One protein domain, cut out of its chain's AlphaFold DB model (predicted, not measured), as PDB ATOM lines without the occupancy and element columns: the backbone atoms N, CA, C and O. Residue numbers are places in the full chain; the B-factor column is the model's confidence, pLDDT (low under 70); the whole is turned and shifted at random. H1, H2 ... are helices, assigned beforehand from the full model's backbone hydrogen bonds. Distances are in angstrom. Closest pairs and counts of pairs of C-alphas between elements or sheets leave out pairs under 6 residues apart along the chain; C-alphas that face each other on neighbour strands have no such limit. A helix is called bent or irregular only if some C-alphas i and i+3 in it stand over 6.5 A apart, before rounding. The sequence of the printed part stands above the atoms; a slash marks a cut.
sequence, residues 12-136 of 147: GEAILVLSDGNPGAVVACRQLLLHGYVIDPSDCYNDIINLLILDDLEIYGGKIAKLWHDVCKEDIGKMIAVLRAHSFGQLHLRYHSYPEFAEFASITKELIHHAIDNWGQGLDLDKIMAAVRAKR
ATOM      1  N   GLY A  12      28.629 -27.443 -31.630       91.12
ATOM      2  CA  GLY A  12      30.013 -27.184 -32.033       91.12
ATOM      3  C   GLY A  12      30.122 -26.155 -33.162       91.12
ATOM      4  O   GLY A  12      31.008 -25.307 -33.130       91.12
ATOM      5  N   GLU A  13      29.194 -26.177 -34.118       93.19
ATOM      6  CA  GLU A  13      29.132 -25.197 -35.204       93.19
ATOM      7  C   GLU A  13      28.700 -23.823 -34.684       93.19
ATOM      8  O   GLU A  13      29.343 -22.827 -35.004       93.19
ATOM      9  N   ALA A  14      27.705 -23.769 -33.793       93.94
ATOM     10  CA  ALA A  14      27.284 -22.524 -33.153       93.94
ATOM     11  C   ALA A  14      28.433 -21.858 -32.379       93.94
ATOM     12  O   ALA A  14      28.624 -20.648 -32.484       93.94
ATOM     13  N   ILE A  15      29.251 -22.637 -31.658       95.12
ATOM     14  CA  ILE A  15      30.451 -22.121 -30.982       95.12
ATOM     15  C   ILE A  15      31.450 -21.565 -31.998       95.12
ATOM     16  O   ILE A  15      32.000 -20.492 -31.765       95.12
ATOM     17  N   LEU A  16      31.709 -22.260 -33.109       94.56
ATOM     18  CA  LEU A  16      32.645 -21.782 -34.134       94.56
ATOM     19  C   LEU A  16      32.164 -20.476 -34.776       94.56
ATOM     20  O   LEU A  16      32.948 -19.538 -34.899       94.56
ATOM     21  N   VAL A  17      30.875 -20.396 -35.106       95.62
ATOM     22  CA  VAL A  17      30.232 -19.195 -35.653       95.62
ATOM     23  C   VAL A  17      30.309 -18.035 -34.660       95.62
ATOM     24  O   VAL A  17      30.724 -16.941 -35.033       95.62
ATOM     25  N   LEU A  18      29.964 -18.269 -33.390       96.44
ATOM     26  CA  LEU A  18      30.003 -17.229 -32.362       96.44
ATOM     27  C   LEU A  18      31.421 -16.774 -32.040       96.44
ATOM     28  O   LEU A  18      31.660 -15.587 -31.839       96.44
ATOM     29  N   SER A  19      32.359 -17.713 -31.952       96.81
ATOM     30  CA  SER A  19      33.729 -17.430 -31.536       96.81
ATOM     31  C   SER A  19      34.585 -16.809 -32.630       96.81
ATOM     32  O   SER A  19      35.592 -16.194 -32.293       96.81
ATOM     33  N   ASP A  20      34.226 -16.956 -33.908       95.25
ATOM     34  CA  ASP A  20      34.994 -16.428 -35.046       95.25
ATOM     35  C   ASP A  20      36.502 -16.760 -34.942       95.25
ATOM     36  O   ASP A  20      37.387 -15.924 -35.119       95.25
ATOM     37  N   GLY A  21      36.805 -17.992 -34.510       92.31
ATOM     38  CA  GLY A  21      38.173 -18.477 -34.295       92.31
ATOM     39  C   GLY A  21      38.914 -17.885 -33.085       92.31
ATOM     40  O   GLY A  21      40.063 -18.255 -32.848       92.31
ATOM     41  N   ASN A  22      38.297 -17.001 -32.294       97.56
ATOM     42  CA  ASN A  22      38.898 -16.425 -31.093       97.56
ATOM     43  C   ASN A  22      38.932 -17.453 -29.936       97.56
ATOM     44  O   ASN A  22      37.872 -17.860 -29.454       97.56
ATOM     45  N   PRO A  23      40.118 -17.833 -29.414       96.88
ATOM     46  CA  PRO A  23      40.217 -18.852 -28.365       96.88
ATOM     47  C   PRO A  23      39.522 -18.473 -27.051       96.88
ATOM     48  O   PRO A  23      38.890 -19.325 -26.430       96.88
ATOM     49  N   GLY A  24      39.593 -17.203 -26.638       96.69
ATOM     50  CA  GLY A  24      38.916 -16.720 -25.429       96.69
ATOM     51  C   GLY A  24      37.394 -16.802 -25.557       96.69
ATOM     52  O   GLY A  24      36.707 -17.207 -24.622       96.69
ATOM     53  N   ALA A  25      36.865 -16.520 -26.749       98.00
ATOM     54  CA  ALA A  25      35.447 -16.684 -27.044       98.00
ATOM     55  C   ALA A  25      35.012 -18.157 -27.033       98.00
ATOM     56  O   ALA A  25      33.962 -18.473 -26.481       98.00
ATOM     57  N   VAL A  26      35.824 -19.070 -27.584       97.56
ATOM     58  CA  VAL A  26      35.563 -20.521 -27.505       97.56
ATOM     59  C   VAL A  26      35.467 -20.971 -26.047       97.56
ATOM     60  O   VAL A  26      34.540 -21.699 -25.688       97.56
ATOM     61  N   VAL A  27      36.399 -20.522 -25.199       96.44
ATOM     62  CA  VAL A  27      36.390 -20.830 -23.763       96.44
ATOM     63  C   VAL A  27      35.118 -20.299 -23.109       96.44
ATOM     64  O   VAL A  27      34.418 -21.077 -22.468       96.44
ATOM     65  N   ALA A  28      34.772 -19.029 -23.316       96.88
ATOM     66  CA  ALA A  28      33.564 -18.429 -22.754       96.88
ATOM     67  C   ALA A  28      32.286 -19.181 -23.174       96.88
ATOM     68  O   ALA A  28      31.482 -19.557 -22.323       96.88
ATOM     69  N   CYS A  29      32.126 -19.488 -24.466       96.62
ATOM     70  CA  CYS A  29      30.988 -20.265 -24.964       96.62
ATOM     71  C   CYS A  29      30.919 -21.659 -24.325       96.62
ATOM     72  O   CYS A  29      29.840 -22.115 -23.947       96.62
ATOM     73  N   ARG A  30      32.064 -22.334 -24.155       94.44
ATOM     74  CA  ARG A  30      32.124 -23.627 -23.460       94.44
ATOM     75  C   ARG A  30      31.699 -23.500 -21.995       94.44
ATOM     76  O   ARG A  30      30.960 -24.353 -21.519       94.44
ATOM     77  N   GLN A  31      32.147 -22.462 -21.290       94.00
ATOM     78  CA  GLN A  31      31.763 -22.214 -19.896       94.00
ATOM     79  C   GLN A  31      30.251 -21.981 -19.767       94.00
ATOM     80  O   GLN A  31      29.610 -22.584 -18.910       94.00
ATOM     81  N   LEU A  32      29.663 -21.185 -20.665       94.50
ATOM     82  CA  LEU A  32      28.214 -20.954 -20.701       94.50
ATOM     83  C   LEU A  32      27.425 -22.251 -20.907       94.50
ATOM     84  O   LEU A  32      26.402 -22.440 -20.257       94.50
ATOM     85  N   LEU A  33      27.914 -23.152 -21.763       92.12
ATOM     86  CA  LEU A  33      27.269 -24.445 -22.005       92.12
ATOM     87  C   LEU A  33      27.403 -25.422 -20.832       92.12
ATOM     88  O   LEU A  33      26.508 -26.224 -20.607       92.12
ATOM     89  N   LEU A  34      28.521 -25.396 -20.105       90.69
ATOM     90  CA  LEU A  34      28.753 -26.319 -18.988       90.69
ATOM     91  C   LEU A  34      28.066 -25.886 -17.696       90.69
ATOM     92  O   LEU A  34      27.727 -26.727 -16.865       90.69
ATOM     93  N   HIS A  35      27.914 -24.578 -17.503       90.81
ATOM     94  CA  HIS A  35      27.456 -24.015 -16.238       90.81
ATOM     95  C   HIS A  35      26.094 -23.337 -16.334       90.81
ATOM     96  O   HIS A  35      25.488 -23.099 -15.294       90.81
ATOM     97  N   GLY A  36      25.589 -23.068 -17.543       90.94
ATOM     98  CA  GLY A  36      24.316 -22.385 -17.783       90.94
ATOM     99  C   GLY A  36      23.169 -22.969 -16.967       90.94
ATOM    100  O   GLY A  36      22.625 -22.278 -16.107       90.94
ATOM    101  N   TYR A  37      22.862 -24.252 -17.166       89.50
ATOM    102  CA  TYR A  37      21.794 -24.927 -16.426       89.50
ATOM    103  C   TYR A  37      22.058 -25.048 -14.918       89.50
ATOM    104  O   TYR A  37      21.132 -24.989 -14.115       89.50
ATOM    105  N   VAL A  38      23.318 -25.210 -14.506       90.19
ATOM    106  CA  VAL A  38      23.669 -25.324 -13.079       90.19
ATOM    107  C   VAL A  38      23.448 -23.992 -12.350       90.19
ATOM    108  O   VAL A  38      23.022 -23.984 -11.192       90.19
ATOM    109  N   ILE A  39      23.730 -22.880 -13.031       92.31
ATOM    110  CA  ILE A  39      23.659 -21.523 -12.490       92.31
ATOM    111  C   ILE A  39      22.248 -20.927 -12.614       92.31
ATOM    112  O   ILE A  39      21.810 -20.293 -11.661       92.31
ATOM    113  N   ASP A  40      21.511 -21.132 -13.712       91.00
ATOM    114  CA  ASP A  40      20.096 -20.717 -13.865       91.00
ATOM    115  C   ASP A  40      19.211 -21.910 -14.290       91.00
ATOM    116  O   ASP A  40      18.843 -22.031 -15.463       91.00
ATOM    117  N   PRO A  41      18.832 -22.804 -13.353       88.69
ATOM    118  CA  PRO A  41      18.055 -24.007 -13.668       88.69
ATOM    119  C   PRO A  41      16.654 -23.720 -14.213       88.69
ATOM    120  O   PRO A  41      16.082 -24.541 -14.929       88.69
ATOM    121  N   SER A  42      16.076 -22.567 -13.866       82.12
ATOM    122  CA  SER A  42      14.751 -22.157 -14.335       82.12
ATOM    123  C   SER A  42      14.766 -21.608 -15.766       82.12
ATOM    124  O   SER A  42      13.751 -21.061 -16.217       82.12
ATOM    125  N   ASP A  43      15.901 -21.591 -16.475       76.88
ATOM    126  CA  ASP A  43      15.926 -21.113 -17.856       76.88
ATOM    127  C   ASP A  43      15.327 -22.152 -18.815       76.88
ATOM    128  O   ASP A  43      15.803 -23.278 -18.932       76.88
ATOM    129  N   CYS A  44      14.249 -21.781 -19.508       66.25
ATOM    130  CA  CYS A  44      13.375 -22.715 -20.230       66.25
ATOM    131  C   CYS A  44      13.990 -23.317 -21.503       66.25
ATOM    132  O   CYS A  44      13.395 -24.210 -22.107       66.25
ATOM    133  N   TYR A  45      15.172 -22.848 -21.899       68.00
ATOM    134  CA  TYR A  45      15.909 -23.318 -23.071       68.00
ATOM    135  C   TYR A  45      17.264 -23.958 -22.712       68.00
ATOM    136  O   TYR A  45      18.055 -24.236 -23.613       68.00
ATOM    137  N   ASN A  46      17.512 -24.250 -21.425       69.31
ATOM    138  CA  ASN A  46      18.743 -24.874 -20.918       69.31
ATOM    139  C   ASN A  46      20.020 -24.159 -21.426       69.31
ATOM    140  O   ASN A  46      20.065 -22.937 -21.535       69.31
ATOM    141  N   ASP A  47      21.061 -24.925 -21.758       71.31
ATOM    142  CA  ASP A  47      22.432 -24.451 -21.979       71.31
ATOM    143  C   ASP A  47      22.619 -23.568 -23.229       71.31
ATOM    144  O   ASP A  47      23.563 -22.779 -23.292       71.31
ATOM    145  N   ILE A  48      21.727 -23.650 -24.229       86.00
ATOM    146  CA  ILE A  48      21.898 -22.924 -25.504       86.00
ATOM    147  C   ILE A  48      21.445 -21.462 -25.438       86.00
ATOM    148  O   ILE A  48      21.877 -20.645 -26.249       86.00
ATOM    149  N   ILE A  49      20.585 -21.107 -24.481       88.38
ATOM    150  CA  ILE A  49      19.959 -19.779 -24.429       88.38
ATOM    151  C   ILE A  49      20.983 -18.654 -24.321       88.38
ATOM    152  O   ILE A  49      20.858 -17.643 -25.002       88.38
ATOM    153  N   ASN A  50      22.056 -18.865 -23.561       93.12
ATOM    154  CA  ASN A  50      23.131 -17.892 -23.420       93.12
ATOM    155  C   ASN A  50      23.849 -17.638 -24.752       93.12
ATOM    156  O   ASN A  50      24.206 -16.501 -25.046       93.12
ATOM    157  N   LEU A  51      24.010 -18.670 -25.587       94.62
ATOM    158  CA  LEU A  51      24.575 -18.520 -26.930       94.62
ATOM    159  C   LEU A  51      23.625 -17.749 -27.853       94.62
ATOM    160  O   LEU A  51      24.067 -16.890 -28.610       94.62
ATOM    161  N   LEU A  52      22.320 -18.013 -27.758       92.44
ATOM    162  CA  LEU A  52      21.303 -17.280 -28.520       92.44
ATOM    163  C   LEU A  52      21.227 -15.806 -28.103       92.44
ATOM    164  O   LEU A  52      21.057 -14.947 -28.961       92.44
ATOM    165  N   ILE A  53      21.393 -15.500 -26.813       93.88
ATOM    166  CA  ILE A  53      21.442 -14.116 -26.324       93.88
ATOM    167  C   ILE A  53      22.692 -13.406 -26.856       93.88
ATOM    168  O   ILE A  53      22.596 -12.255 -27.270       93.88
ATOM    169  N   LEU A  54      23.856 -14.067 -26.889       96.31
ATOM    170  CA  LEU A  54      25.063 -13.490 -27.498       96.31
ATOM    171  C   LEU A  54      24.853 -13.154 -28.982       96.31
ATOM    172  O   LEU A  54      25.279 -12.088 -29.426       96.31
ATOM    173  N   ASP A  55      24.172 -14.029 -29.724       95.25
ATOM    174  CA  ASP A  55      23.821 -13.808 -31.131       95.25
ATOM    175  C   ASP A  55      22.836 -12.642 -31.315       95.25
ATOM    176  O   ASP A  55      23.068 -11.764 -32.140       95.25
ATOM    177  N   ASP A  56      21.775 -12.574 -30.506       93.19
ATOM    178  CA  ASP A  56      20.798 -11.471 -30.533       93.19
ATOM    179  C   ASP A  56      21.449 -10.116 -30.196       93.19
ATOM    180  O   ASP A  56      21.220  -9.083 -30.840       93.19
ATOM    181  N   LEU A  57      22.370 -10.140 -29.232       95.88
ATOM    182  CA  LEU A  57      23.201  -9.000 -28.880       95.88
ATOM    183  C   LEU A  57      24.258  -8.675 -29.942       95.88
ATOM    184  O   LEU A  57      24.873  -7.619 -29.840       95.88
ATOM    185  N   GLU A  58      24.473  -9.503 -30.963       96.25
ATOM    186  CA  GLU A  58      25.555  -9.378 -31.950       96.25
ATOM    187  C   GLU A  58      26.953  -9.268 -31.300       96.25
ATOM    188  O   GLU A  58      27.806  -8.456 -31.689       96.25
ATOM    189  N   ILE A  59      27.187 -10.062 -30.254       97.44
ATOM    190  CA  ILE A  59      28.461 -10.155 -29.538       97.44
ATOM    191  C   ILE A  59      29.177 -11.412 -30.034       97.44
ATOM    192  O   ILE A  59      28.883 -12.519 -29.596       97.44
ATOM    193  N   TYR A  60      30.145 -11.215 -30.930       97.38
ATOM    194  CA  TYR A  60      30.924 -12.281 -31.567       97.38
ATOM    195  C   TYR A  60      32.422 -12.160 -31.271       97.38
ATOM    196  O   TYR A  60      32.933 -11.073 -30.968       97.38
ATOM    197  N   GLY A  61      33.129 -13.283 -31.378       97.06
ATOM    198  CA  GLY A  61      34.579 -13.418 -31.310       97.06
ATOM    199  C   GLY A  61      35.235 -12.566 -30.236       97.06
ATOM    200  O   GLY A  61      35.001 -12.755 -29.043       97.06
ATOM    201  N   GLY A  62      36.051 -11.596 -30.648       97.75
ATOM    202  CA  GLY A  62      36.768 -10.725 -29.716       97.75
ATOM    203  C   GLY A  62      35.871 -10.018 -28.690       97.75
ATOM    204  O   GLY A  62      36.307  -9.817 -27.561       97.75
ATOM    205  N   LYS A  63      34.615  -9.688 -29.024       98.44
ATOM    206  CA  LYS A  63      33.684  -9.070 -28.064       98.44
ATOM    207  C   LYS A  63      33.221 -10.050 -26.989       98.44
ATOM    208  O   LYS A  63      33.117  -9.647 -25.835       98.44
ATOM    209  N   ILE A  64      33.013 -11.325 -27.335       98.56
ATOM    210  CA  ILE A  64      32.740 -12.380 -26.344       98.56
ATOM    211  C   ILE A  64      33.939 -12.498 -25.400       98.56
ATOM    212  O   ILE A  64      33.764 -12.483 -24.186       98.56
ATOM    213  N   ALA A  65      35.156 -12.556 -25.952       98.31
ATOM    214  CA  ALA A  65      36.374 -12.663 -25.152       98.31
ATOM    215  C   ALA A  65      36.546 -11.471 -24.195       98.31
ATOM    216  O   ALA A  65      36.853 -11.675 -23.026       98.31
ATOM    217  N   LYS A  66      36.286 -10.240 -24.650       98.69
ATOM    218  CA  LYS A  66      36.306  -9.043 -23.795       98.69
ATOM    219  C   LYS A  66      35.208  -9.060 -22.730       98.69
ATOM    220  O   LYS A  66      35.476  -8.760 -21.572       98.69
ATOM    221  N   LEU A  67      33.973  -9.429 -23.084       98.56
ATOM    222  CA  LEU A  67      32.893  -9.561 -22.101       98.56
ATOM    223  C   LEU A  67      33.279 -10.562 -21.003       98.56
ATOM    224  O   LEU A  67      33.074 -10.296 -19.822       98.56
ATOM    225  N   TRP A  68      33.875 -11.684 -21.396       98.00
ATOM    226  CA  TRP A  68      34.332 -12.733 -20.496       98.00
ATOM    227  C   TRP A  68      35.507 -12.293 -19.607       98.00
ATOM    228  O   TRP A  68      35.384 -12.276 -18.382       98.00
ATOM    229  N   HIS A  69      36.632 -11.901 -20.208       97.62
ATOM    230  CA  HIS A  69      37.874 -11.602 -19.491       97.62
ATOM    231  C   HIS A  69      37.877 -10.198 -18.878       97.62
ATOM    232  O   HIS A  69      38.193 -10.018 -17.702       97.62
ATOM    233  N   ASP A  70      37.511  -9.188 -19.661       97.88
ATOM    234  CA  ASP A  70      37.726  -7.792 -19.291       97.88
ATOM    235  C   ASP A  70      36.582  -7.240 -18.449       97.88
ATOM    236  O   ASP A  70      36.834  -6.515 -17.486       97.88
ATOM    237  N   VAL A  71      35.339  -7.593 -18.777       98.31
ATOM    238  CA  VAL A  71      34.153  -7.130 -18.045       98.31
ATOM    239  C   VAL A  71      33.847  -8.069 -16.882       98.31
ATOM    240  O   VAL A  71      33.858  -7.640 -15.732       98.31
ATOM    241  N   CYS A  72      33.623  -9.355 -17.159       97.56
ATOM    242  CA  CYS A  72      33.179 -10.318 -16.148       97.56
ATOM    243  C   CYS A  72      34.321 -10.926 -15.327       97.56
ATOM    244  O   CYS A  72      34.042 -11.622 -14.359       97.56
ATOM    245  N   LYS A  73      35.590 -10.648 -15.658       96.81
ATOM    246  CA  LYS A  73      36.769 -11.152 -14.925       96.81
ATOM    247  C   LYS A  73      36.799 -12.676 -14.803       96.81
ATOM    248  O   LYS A  73      37.167 -13.200 -13.758       96.81
ATOM    249  N   GLU A  74      36.393 -13.362 -15.870       95.94
ATOM    250  CA  GLU A  74      36.303 -14.827 -15.925       95.94
ATOM    251  C   GLU A  74      35.348 -15.428 -14.877       95.94
ATOM    252  O   GLU A  74      35.445 -16.598 -14.506       95.94
ATOM    253  N   ASP A  75      34.388 -14.631 -14.411       95.69
ATOM    254  CA  ASP A  75      33.318 -15.072 -13.532       95.69
ATOM    255  C   ASP A  75      32.084 -15.431 -14.368       95.69
ATOM    256  O   ASP A  75      31.404 -14.574 -14.947       95.69
ATOM    257  N   ILE A  76      31.804 -16.731 -14.452       95.25
ATOM    258  CA  ILE A  76      30.690 -17.255 -15.247       95.25
ATOM    259  C   ILE A  76      29.328 -16.877 -14.660       95.25
ATOM    260  O   ILE A  76      28.387 -16.641 -15.419       95.25
ATOM    261  N   GLY A  77      29.233 -16.723 -13.337       94.75
ATOM    262  CA  GLY A  77      28.025 -16.248 -12.670       94.75
ATOM    263  C   GLY A  77      27.695 -14.815 -13.080       94.75
ATOM    264  O   GLY A  77      26.557 -14.531 -13.459       94.75
ATOM    265  N   LYS A  78      28.701 -13.930 -13.105       96.62
ATOM    266  CA  LYS A  78      28.544 -12.548 -13.594       96.62
ATOM    267  C   LYS A  78      28.148 -12.505 -15.066       96.62
ATOM    268  O   LYS A  78      27.230 -11.767 -15.423       96.62
ATOM    269  N   MET A  79      28.803 -13.301 -15.913       97.12
ATOM    270  CA  MET A  79      28.498 -13.319 -17.345       97.12
ATOM    271  C   MET A  79      27.053 -13.761 -17.608       97.12
ATOM    272  O   MET A  79      26.328 -13.069 -18.324       97.12
ATOM    273  N   ILE A  80      26.601 -14.854 -16.984       95.81
ATOM    274  CA  ILE A  80      25.211 -15.316 -17.108       95.81
ATOM    275  C   ILE A  80      24.246 -14.264 -16.548       95.81
ATOM    276  O   ILE A  80      23.233 -13.981 -17.183       95.81
ATOM    277  N   ALA A  81      24.563 -13.624 -15.418       95.75
ATOM    278  CA  ALA A  81      23.713 -12.579 -14.848       95.75
ATOM    279  C   ALA A  81      23.514 -11.392 -15.807       95.75
ATOM    280  O   ALA A  81      22.392 -10.904 -15.937       95.75
ATOM    281  N   VAL A  82      24.558 -10.954 -16.521       97.50
ATOM    282  CA  VAL A  82      24.454  -9.881 -17.530       97.50
ATOM    283  C   VAL A  82      23.536 -10.291 -18.685       97.50
ATOM    284  O   VAL A  82      22.615  -9.546 -19.031       97.50
ATOM    285  N   LEU A  83      23.738 -11.484 -19.255       96.31
ATOM    286  CA  LEU A  83      22.901 -11.998 -20.351       96.31
ATOM    287  C   LEU A  83      21.439 -12.173 -19.907       96.31
ATOM    288  O   LEU A  83      20.497 -11.873 -20.652       96.31
ATOM    289  N   ARG A  84      21.237 -12.612 -18.663       93.69
ATOM    290  CA  ARG A  84      19.911 -12.834 -18.093       93.69
ATOM    291  C   ARG A  84      19.176 -11.536 -17.792       93.69
ATOM    292  O   ARG A  84      18.005 -11.408 -18.144       93.69
ATOM    293  N   ALA A  85      19.873 -10.560 -17.219       95.12
ATOM    294  CA  ALA A  85      19.352  -9.217 -17.010       95.12
ATOM    295  C   ALA A  85      18.885  -8.590 -18.330       95.12
ATOM    296  O   ALA A  85      17.768  -8.083 -18.398       95.12
ATOM    297  N   HIS A  86      19.676  -8.714 -19.401       95.56
ATOM    298  CA  HIS A  86      19.253  -8.255 -20.724       95.56
ATOM    299  C   HIS A  86      17.936  -8.904 -21.170       95.56
ATOM    300  O   HIS A  86      17.000  -8.219 -21.579       95.56
ATOM    301  N   SER A  87      17.839 -10.226 -21.030       91.69
ATOM    302  CA  SER A  87      16.647 -10.984 -21.420       91.69
ATOM    303  C   SER A  87      15.400 -10.560 -20.633       91.69
ATOM    304  O   SER A  87      14.329 -10.407 -21.219       91.69
ATOM    305  N   PHE A  88      15.518 -10.306 -19.326       92.00
ATOM    306  CA  PHE A  88      14.421  -9.758 -18.518       92.00
ATOM    307  C   PHE A  88      14.003  -8.356 -18.966       92.00
ATOM    308  O   PHE A  88      12.806  -8.093 -19.107       92.00
ATOM    309  N   GLY A  89      14.969  -7.481 -19.256       88.31
ATOM    310  CA  GLY A  89      14.698  -6.151 -19.802       88.31
ATOM    311  C   GLY A  89      13.940  -6.217 -21.130       88.31
ATOM    312  O   GLY A  89      12.943  -5.518 -21.309       88.31
ATOM    313  N   GLN A  90      14.339  -7.120 -22.029       87.88
ATOM    314  CA  GLN A  90      13.649  -7.350 -23.301       87.88
ATOM    315  C   GLN A  90      12.219  -7.864 -23.110       87.88
ATOM    316  O   GLN A  90      11.299  -7.379 -23.772       87.88
ATOM    317  N   LEU A  91      12.002  -8.815 -22.195       82.56
ATOM    318  CA  LEU A  91      10.659  -9.308 -21.878       82.56
ATOM    319  C   LEU A  91       9.754  -8.179 -21.380       82.56
ATOM    320  O   LEU A  91       8.618  -8.088 -21.839       82.56
ATOM    321  N   HIS A  92      10.263  -7.298 -20.516       87.31
ATOM    322  CA  HIS A  92       9.527  -6.132 -20.031       87.31
ATOM    323  C   HIS A  92       9.177  -5.147 -21.157       87.31
ATOM    324  O   HIS A  92       8.015  -4.777 -21.329       87.31
ATOM    325  N   LEU A  93      10.173  -4.738 -21.950       81.25
ATOM    326  CA  LEU A  93       9.992  -3.751 -23.018       81.25
ATOM    327  C   LEU A  93       9.042  -4.255 -24.112       81.25
ATOM    328  O   LEU A  93       8.245  -3.488 -24.655       81.25
ATOM    329  N   ARG A  94       9.101  -5.553 -24.429       83.19
ATOM    330  CA  ARG A  94       8.263  -6.172 -25.461       83.19
ATOM    331  C   ARG A  94       6.866  -6.514 -24.959       83.19
ATOM    332  O   ARG A  94       5.897  -6.380 -25.706       83.19
ATOM    333  N   TYR A  95       6.756  -6.952 -23.711       80.06
ATOM    334  CA  TYR A  95       5.510  -7.401 -23.112       80.06
ATOM    335  C   TYR A  95       5.295  -6.664 -21.793       80.06
ATOM    336  O   TYR A  95       5.841  -7.016 -20.749       80.06
ATOM    337  N   HIS A  96       4.393  -5.684 -21.820       76.81
ATOM    338  CA  HIS A  96       4.020  -4.900 -20.637       76.81
ATOM    339  C   HIS A  96       3.332  -5.753 -19.543       76.81
ATOM    340  O   HIS A  96       2.989  -5.242 -18.482       76.81
ATOM    341  N   SER A  97       3.131  -7.052 -19.793       80.12
ATOM    342  CA  SER A  97       2.637  -8.048 -18.844       80.12
ATOM    343  C   SER A  97       3.667  -8.501 -17.807       80.12
ATOM    344  O   SER A  97       3.268  -9.207 -16.889       80.12
ATOM    345  N   TYR A  98       4.946  -8.122 -17.937       79.62
ATOM    346  CA  TYR A  98       5.998  -8.453 -16.963       79.62
ATOM    347  C   TYR A  98       6.571  -7.196 -16.277       79.62
ATOM    348  O   TYR A  98       7.736  -6.829 -16.492       79.62
ATOM    349  N   PRO A  99       5.768  -6.458 -15.488       84.00
ATOM    350  CA  PRO A  99       6.227  -5.260 -14.781       84.00
ATOM    351  C   PRO A  99       7.319  -5.556 -13.742       84.00
ATOM    352  O   PRO A  99       8.110  -4.677 -13.410       84.00
ATOM    353  N   GLU A 100       7.406  -6.791 -13.250       85.12
ATOM    354  CA  GLU A 100       8.397  -7.225 -12.267       85.12
ATOM    355  C   GLU A 100       9.845  -7.151 -12.773       85.12
ATOM    356  O   GLU A 100      10.760  -7.154 -11.949       85.12
ATOM    357  N   PHE A 101      10.061  -7.044 -14.089       88.31
ATOM    358  CA  PHE A 101      11.383  -6.930 -14.714       88.31
ATOM    359  C   PHE A 101      11.760  -5.502 -15.139       88.31
ATOM    360  O   PHE A 101      12.803  -5.309 -15.761       88.31
ATOM    361  N   ALA A 102      10.958  -4.491 -14.786       87.19
ATOM    362  CA  ALA A 102      11.189  -3.099 -15.190       87.19
ATOM    363  C   ALA A 102      12.586  -2.565 -14.821       87.19
ATOM    364  O   ALA A 102      13.174  -1.785 -15.566       87.19
ATOM    365  N   GLU A 103      13.151  -3.020 -13.701       90.00
ATOM    366  CA  GLU A 103      14.495  -2.635 -13.245       90.00
ATOM    367  C   GLU A 103      15.612  -3.017 -14.236       90.00
ATOM    368  O   GLU A 103      16.629  -2.327 -14.314       90.00
ATOM    369  N   PHE A 104      15.402  -4.053 -15.055       92.12
ATOM    370  CA  PHE A 104      16.366  -4.501 -16.062       92.12
ATOM    371  C   PHE A 104      16.222  -3.797 -17.411       92.12
ATOM    372  O   PHE A 104      17.057  -4.005 -18.287       92.12
ATOM    373  N   ALA A 105      15.209  -2.944 -17.602       89.06
ATOM    374  CA  ALA A 105      14.981  -2.246 -18.871       89.06
ATOM    375  C   ALA A 105      16.175  -1.372 -19.305       89.06
ATOM    376  O   ALA A 105      16.324  -1.068 -20.484       89.06
ATOM    377  N   SER A 106      17.035  -0.989 -18.355       91.06
ATOM    378  CA  SER A 106      18.271  -0.243 -18.606       91.06
ATOM    379  C   SER A 106      19.439  -1.106 -19.106       91.06
ATOM    380  O   SER A 106      20.392  -0.565 -19.661       91.06
ATOM    381  N   ILE A 107      19.376  -2.434 -18.956       96.25
ATOM    382  CA  ILE A 107      20.422  -3.367 -19.397       96.25
ATOM    383  C   ILE A 107      20.213  -3.684 -20.881       96.25
ATOM    384  O   ILE A 107      19.807  -4.778 -21.277       96.25
ATOM    385  N   THR A 108      20.434  -2.676 -21.720       96.00
ATOM    386  CA  THR A 108      20.213  -2.762 -23.165       96.00
ATOM    387  C   THR A 108      21.433  -3.318 -23.895       96.00
ATOM    388  O   THR A 108      22.537  -3.397 -23.349       96.00
ATOM    389  N   LYS A 109      21.246  -3.669 -25.171       96.69
ATOM    390  CA  LYS A 109      22.341  -4.069 -26.060       96.69
ATOM    391  C   LYS A 109      23.425  -2.992 -26.112       96.69
ATOM    392  O   LYS A 109      24.605  -3.292 -25.973       96.69
ATOM    393  N   GLU A 110      23.030  -1.731 -26.244       97.75
ATOM    394  CA  GLU A 110      23.933  -0.582 -26.338       97.75
ATOM    395  C   GLU A 110      24.774  -0.421 -25.070       97.75
ATOM    396  O   GLU A 110      25.978  -0.188 -25.172       97.75
ATOM    397  N   LEU A 111      24.174  -0.605 -23.886       97.88
ATOM    398  CA  LEU A 111      24.910  -0.555 -22.622       97.88
ATOM    399  C   LEU A 111      25.949  -1.679 -22.532       97.88
ATOM    400  O   LEU A 111      27.080  -1.434 -22.120       97.88
ATOM    401  N   ILE A 112      25.593  -2.899 -22.946       98.44
ATOM    402  CA  ILE A 112      26.514  -4.042 -22.917       98.44
ATOM    403  C   ILE A 112      27.672  -3.830 -23.899       98.44
ATOM    404  O   ILE A 112      28.826  -4.038 -23.527       98.44
ATOM    405  N   HIS A 113      27.404  -3.369 -25.126       98.62
ATOM    406  CA  HIS A 113      28.472  -3.032 -26.081       98.62
ATOM    407  C   HIS A 113      29.360  -1.902 -25.556       98.62
ATOM    408  O   HIS A 113      30.581  -2.020 -25.618       98.62
ATOM    409  N   HIS A 114      28.772  -0.856 -24.967       98.50
ATOM    410  CA  HIS A 114      29.537   0.211 -24.325       98.50
ATOM    411  C   HIS A 114      30.450  -0.336 -23.223       98.50
ATOM    412  O   HIS A 114      31.633  -0.007 -23.199       98.50
ATOM    413  N   ALA A 115      29.937  -1.206 -22.352       98.44
ATOM    414  CA  ALA A 115      30.725  -1.824 -21.295       98.44
ATOM    415  C   ALA A 115      31.868  -2.685 -21.855       98.44
ATOM    416  O   ALA A 115      32.987  -2.602 -21.358       98.44
ATOM    417  N   ILE A 116      31.630  -3.460 -22.917       98.62
ATOM    418  CA  ILE A 116      32.670  -4.254 -23.596       98.62
ATOM    419  C   ILE A 116      33.788  -3.360 -24.146       98.62
ATOM    420  O   ILE A 116      34.967  -3.678 -23.995       98.62
ATOM    421  N   ASP A 117      33.430  -2.240 -24.769       98.50
ATOM    422  CA  ASP A 117      34.401  -1.318 -25.360       98.50
ATOM    423  C   ASP A 117      35.116  -0.451 -24.308       98.50
ATOM    424  O   ASP A 117      36.201   0.070 -24.574       98.50
ATOM    425  N   ASN A 118      34.546  -0.339 -23.102       98.44
ATOM    426  CA  ASN A 118      35.020   0.532 -22.024       98.44
ATOM    427  C   ASN A 118      35.261  -0.221 -20.703       98.44
ATOM    428  O   ASN A 118      35.036   0.327 -19.625       98.44
ATOM    429  N   TRP A 119      35.748  -1.464 -20.765       97.19
ATOM    430  CA  TRP A 119      36.254  -2.215 -19.600       97.19
ATOM    431  C   TRP A 119      35.250  -2.369 -18.440       97.19
ATOM    432  O   TRP A 119      35.623  -2.342 -17.269       97.19
ATOM    433  N   GLY A 120      33.968  -2.520 -18.767       97.38
ATOM    434  CA  GLY A 120      32.874  -2.725 -17.817       97.38
ATOM    435  C   GLY A 120      32.147  -1.453 -17.380       97.38
ATOM    436  O   GLY A 120      31.222  -1.544 -16.575       97.38
ATOM    437  N   GLN A 121      32.515  -0.274 -17.895       97.88
ATOM    438  CA  GLN A 121      31.821   0.974 -17.554       97.88
ATOM    439  C   GLN A 121      30.311   0.891 -17.830       97.88
ATOM    440  O   GLN A 121      29.873   0.402 -18.868       97.88
ATOM    441  N   GLY A 122      29.516   1.391 -16.881       95.56
ATOM    442  CA  GLY A 122      28.053   1.407 -16.961       95.56
ATOM    443  C   GLY A 122      27.357   0.148 -16.430       95.56
ATOM    444  O   GLY A 122      26.158   0.208 -16.169       95.56
ATOM    445  N   LEU A 123      28.082  -0.953 -16.200       96.88
ATOM    446  CA  LEU A 123      27.538  -2.156 -15.563       96.88
ATOM    447  C   LEU A 123      28.022  -2.272 -14.116       96.88
ATOM    448  O   LEU A 123      29.215  -2.362 -13.843       96.88
ATOM    449  N   ASP A 124      27.076  -2.326 -13.183       97.31
ATOM    450  CA  ASP A 124      27.338  -2.696 -11.792       97.31
ATOM    451  C   ASP A 124      27.034  -4.190 -11.626       97.31
ATOM    452  O   ASP A 124      25.886  -4.587 -11.416       97.31
ATOM    453  N   LEU A 125      28.057  -5.028 -11.818       95.62
ATOM    454  CA  LEU A 125      27.896  -6.484 -11.896       95.62
ATOM    455  C   LEU A 125      27.352  -7.085 -10.593       95.62
ATOM    456  O   LEU A 125      26.533  -8.000 -10.649       95.62
ATOM    457  N   ASP A 126      27.732  -6.543  -9.435       94.31
ATOM    458  CA  ASP A 126      27.250  -7.027  -8.138       94.31
ATOM    459  C   ASP A 126      25.769  -6.689  -7.938       94.31
ATOM    460  O   ASP A 126      24.985  -7.547  -7.520       94.31
ATOM    461  N   LYS A 127      25.347  -5.472  -8.313       95.25
ATOM    462  CA  LYS A 127      23.920  -5.117  -8.310       95.25
ATOM    463  C   LYS A 127      23.119  -5.950  -9.303       95.25
ATOM    464  O   LYS A 127      22.016  -6.372  -8.966       95.25
ATOM    465  N   ILE A 128      23.657  -6.203 -10.495       95.94
ATOM    466  CA  ILE A 128      22.999  -7.037 -11.511       95.94
ATOM    467  C   ILE A 128      22.797  -8.457 -10.979       95.94
ATOM    468  O   ILE A 128      21.678  -8.964 -11.026       95.94
ATOM    469  N   MET A 129      23.834  -9.081 -10.413       94.25
ATOM    470  CA  MET A 129      23.717 -10.412  -9.810       94.25
ATOM    471  C   MET A 129      22.686 -10.439  -8.679       94.25
ATOM    472  O   MET A 129      21.852 -11.345  -8.631       94.25
ATOM    473  N   ALA A 130      22.714  -9.446  -7.785       93.50
ATOM    474  CA  ALA A 130      21.758  -9.348  -6.686       93.50
ATOM    475  C   ALA A 130      20.312  -9.220  -7.193       93.50
ATOM    476  O   ALA A 130      19.423  -9.906  -6.688       93.50
ATOM    477  N   ALA A 131      20.085  -8.395  -8.218       94.06
ATOM    478  CA  ALA A 131      18.774  -8.212  -8.834       94.06
ATOM    479  C   ALA A 131      18.287  -9.492  -9.532       94.06
ATOM    480  O   ALA A 131      17.166  -9.942  -9.287       94.06
ATOM    481  N   VAL A 132      19.139 -10.139 -10.340       93.81
ATOM    482  CA  VAL A 132      18.808 -11.416 -10.996       93.81
ATOM    483  C   VAL A 132      18.438 -12.467  -9.952       93.81
ATOM    484  O   VAL A 132      17.391 -13.098 -10.075       93.81
ATOM    485  N   ARG A 133      19.219 -12.598  -8.875       92.75
ATOM    486  CA  ARG A 133      18.939 -13.535  -7.777       92.75
ATOM    487  C   ARG A 133      17.647 -13.215  -7.026       92.75
ATOM    488  O   ARG A 133      16.941 -14.128  -6.610       92.75
ATOM    489  N   ALA A 134      17.310 -11.937  -6.863       92.25
ATOM    490  CA  ALA A 134      16.049 -11.536  -6.244       92.25
ATOM    491  C   ALA A 134      14.834 -11.974  -7.081       92.25
ATOM    492  O   ALA A 134      13.811 -12.358  -6.513       92.25
ATOM    493  N   LYS A 135      14.941 -11.961  -8.416       90.81
ATOM    494  CA  LYS A 135      13.882 -12.462  -9.313       90.81
ATOM    495  C   LYS A 135      13.915 -13.967  -9.526       90.81
ATOM    496  O   LYS A 135      12.884 -14.564  -9.825       90.81
ATOM    497  N   ARG A 136      15.092 -14.570  -9.402       89.88
ATOM    498  CA  ARG A 136      15.347 -15.993  -9.623       89.88
ATOM    499  C   ARG A 136      16.038 -16.554  -8.388       89.88
ATOM    500  O   ARG A 136      17.264 -16.621  -8.351       89.88
TER     501      ARG A 136
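AT A GLANCE: This is residues 12 to 136 of the 147 residues of an uncharacterized protein of Candidatus Giovannonibacteria bacterium RIFCSPHIGHO2_01_FULL_45_23 (UniProt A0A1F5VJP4). The longest helix, H5, runs through the middle of a globule of crossed helices: the end of H2 packs on residues 76 to 80 of H5, H3 packs on its residues 80 to 87 and H6 on its residues 85 to 93, while H1 packs on H2 and H3 away from H5, and H4 packs on residues 23 to 28 of H2. H8 crosses H5 along residues 77 to 85, and H7 packs on H4. The printed part has 125 residues with eight named helices, H1 to H8 in chain order, and no named strand; the class is all helix. It is compact, with a radius of gyration of the C-alphas of 13.5 A and spans of 40 by 30 by 23 A.

IN THESE COORDINATES: Find C-alpha 76 at (30.690, -17.255, -15.247); from there H5, residues 76 to 94, runs 27.0 A to C-alpha 94 at (8.263, -6.172, -25.461). Before it look for H1, residues 12 to 19, which begins at C-alpha 12 at (30.013, -27.184, -32.033); H2, residues 23 to 39, 23.1 A long with a kink of 34 degrees near residue 33; H3, residues 46 to 56, 16.6 A; and H4, residues 62 to 71. After it come H6, residues 99 to 106, H7, residues 109 to 117, and H8, residues 125 to 135, 15.5 A long, ending at C-alpha 135 at (13.882, -12.462, -9.313). H2, H3 and H6 are irregular: C-alphas 34 and 37 are 7.5 A apart, 100 and 103 are 7.7 A apart, and H3 is so only just, with 47 and 50 at 6.8 A.

HOW THE PARTS SIT: Start at H5, the hub, which touches five helices. It touches H6 with residues 85 to 93 alone, closest at the C-alphas of Gly 89 and Ala 105, 4.0 A, at a steep tilt of 67 degrees, opposite ways. It touches H8 closest at the C-alphas of Ala 81 and Met 129, 5.5 A; H3 at Ile 53 and Leu 83, 6.5 A; and H2 at Ile 39 and Gly 77, 6.8 A, about perpendicular at 74 degrees. H4 and H5 only just touch, with 3 pairs of C-alphas within 8 A, the closest Trp 68 and Met 79, 6.7 A. Farther out, H2 touches H4, where the C-alphas of Ala 25 and Ala 65 are 4.5 A apart, and H1, where those of Ser 19 and Ala 25 are 4.9 A apart. H7 touches H4, closest at the C-alphas of Leu 67 and Ile 116, 5.5 A, about perpendicular at 77 degrees. H6 and H8 are near each other, and H7 and H8 are apart. Every O i to N i+4 pair is within hydrogen-bond range in H1, H5, H7 and H8; the counts are 11 of 13 in H2, 5 of 7 in H3, 5 of 6 in H4 and 0 of 4 in H6, where 3 of 5 O i to N i+3 pairs are.

THE WHOLE: The two C-alphas farthest apart are those of Pro 23 and Ser 97, 40.2 A. The printed part has no cut and no long link. Mean pLDDT of the printed part is 92.7; look for values under 70 at residues 44 to 46.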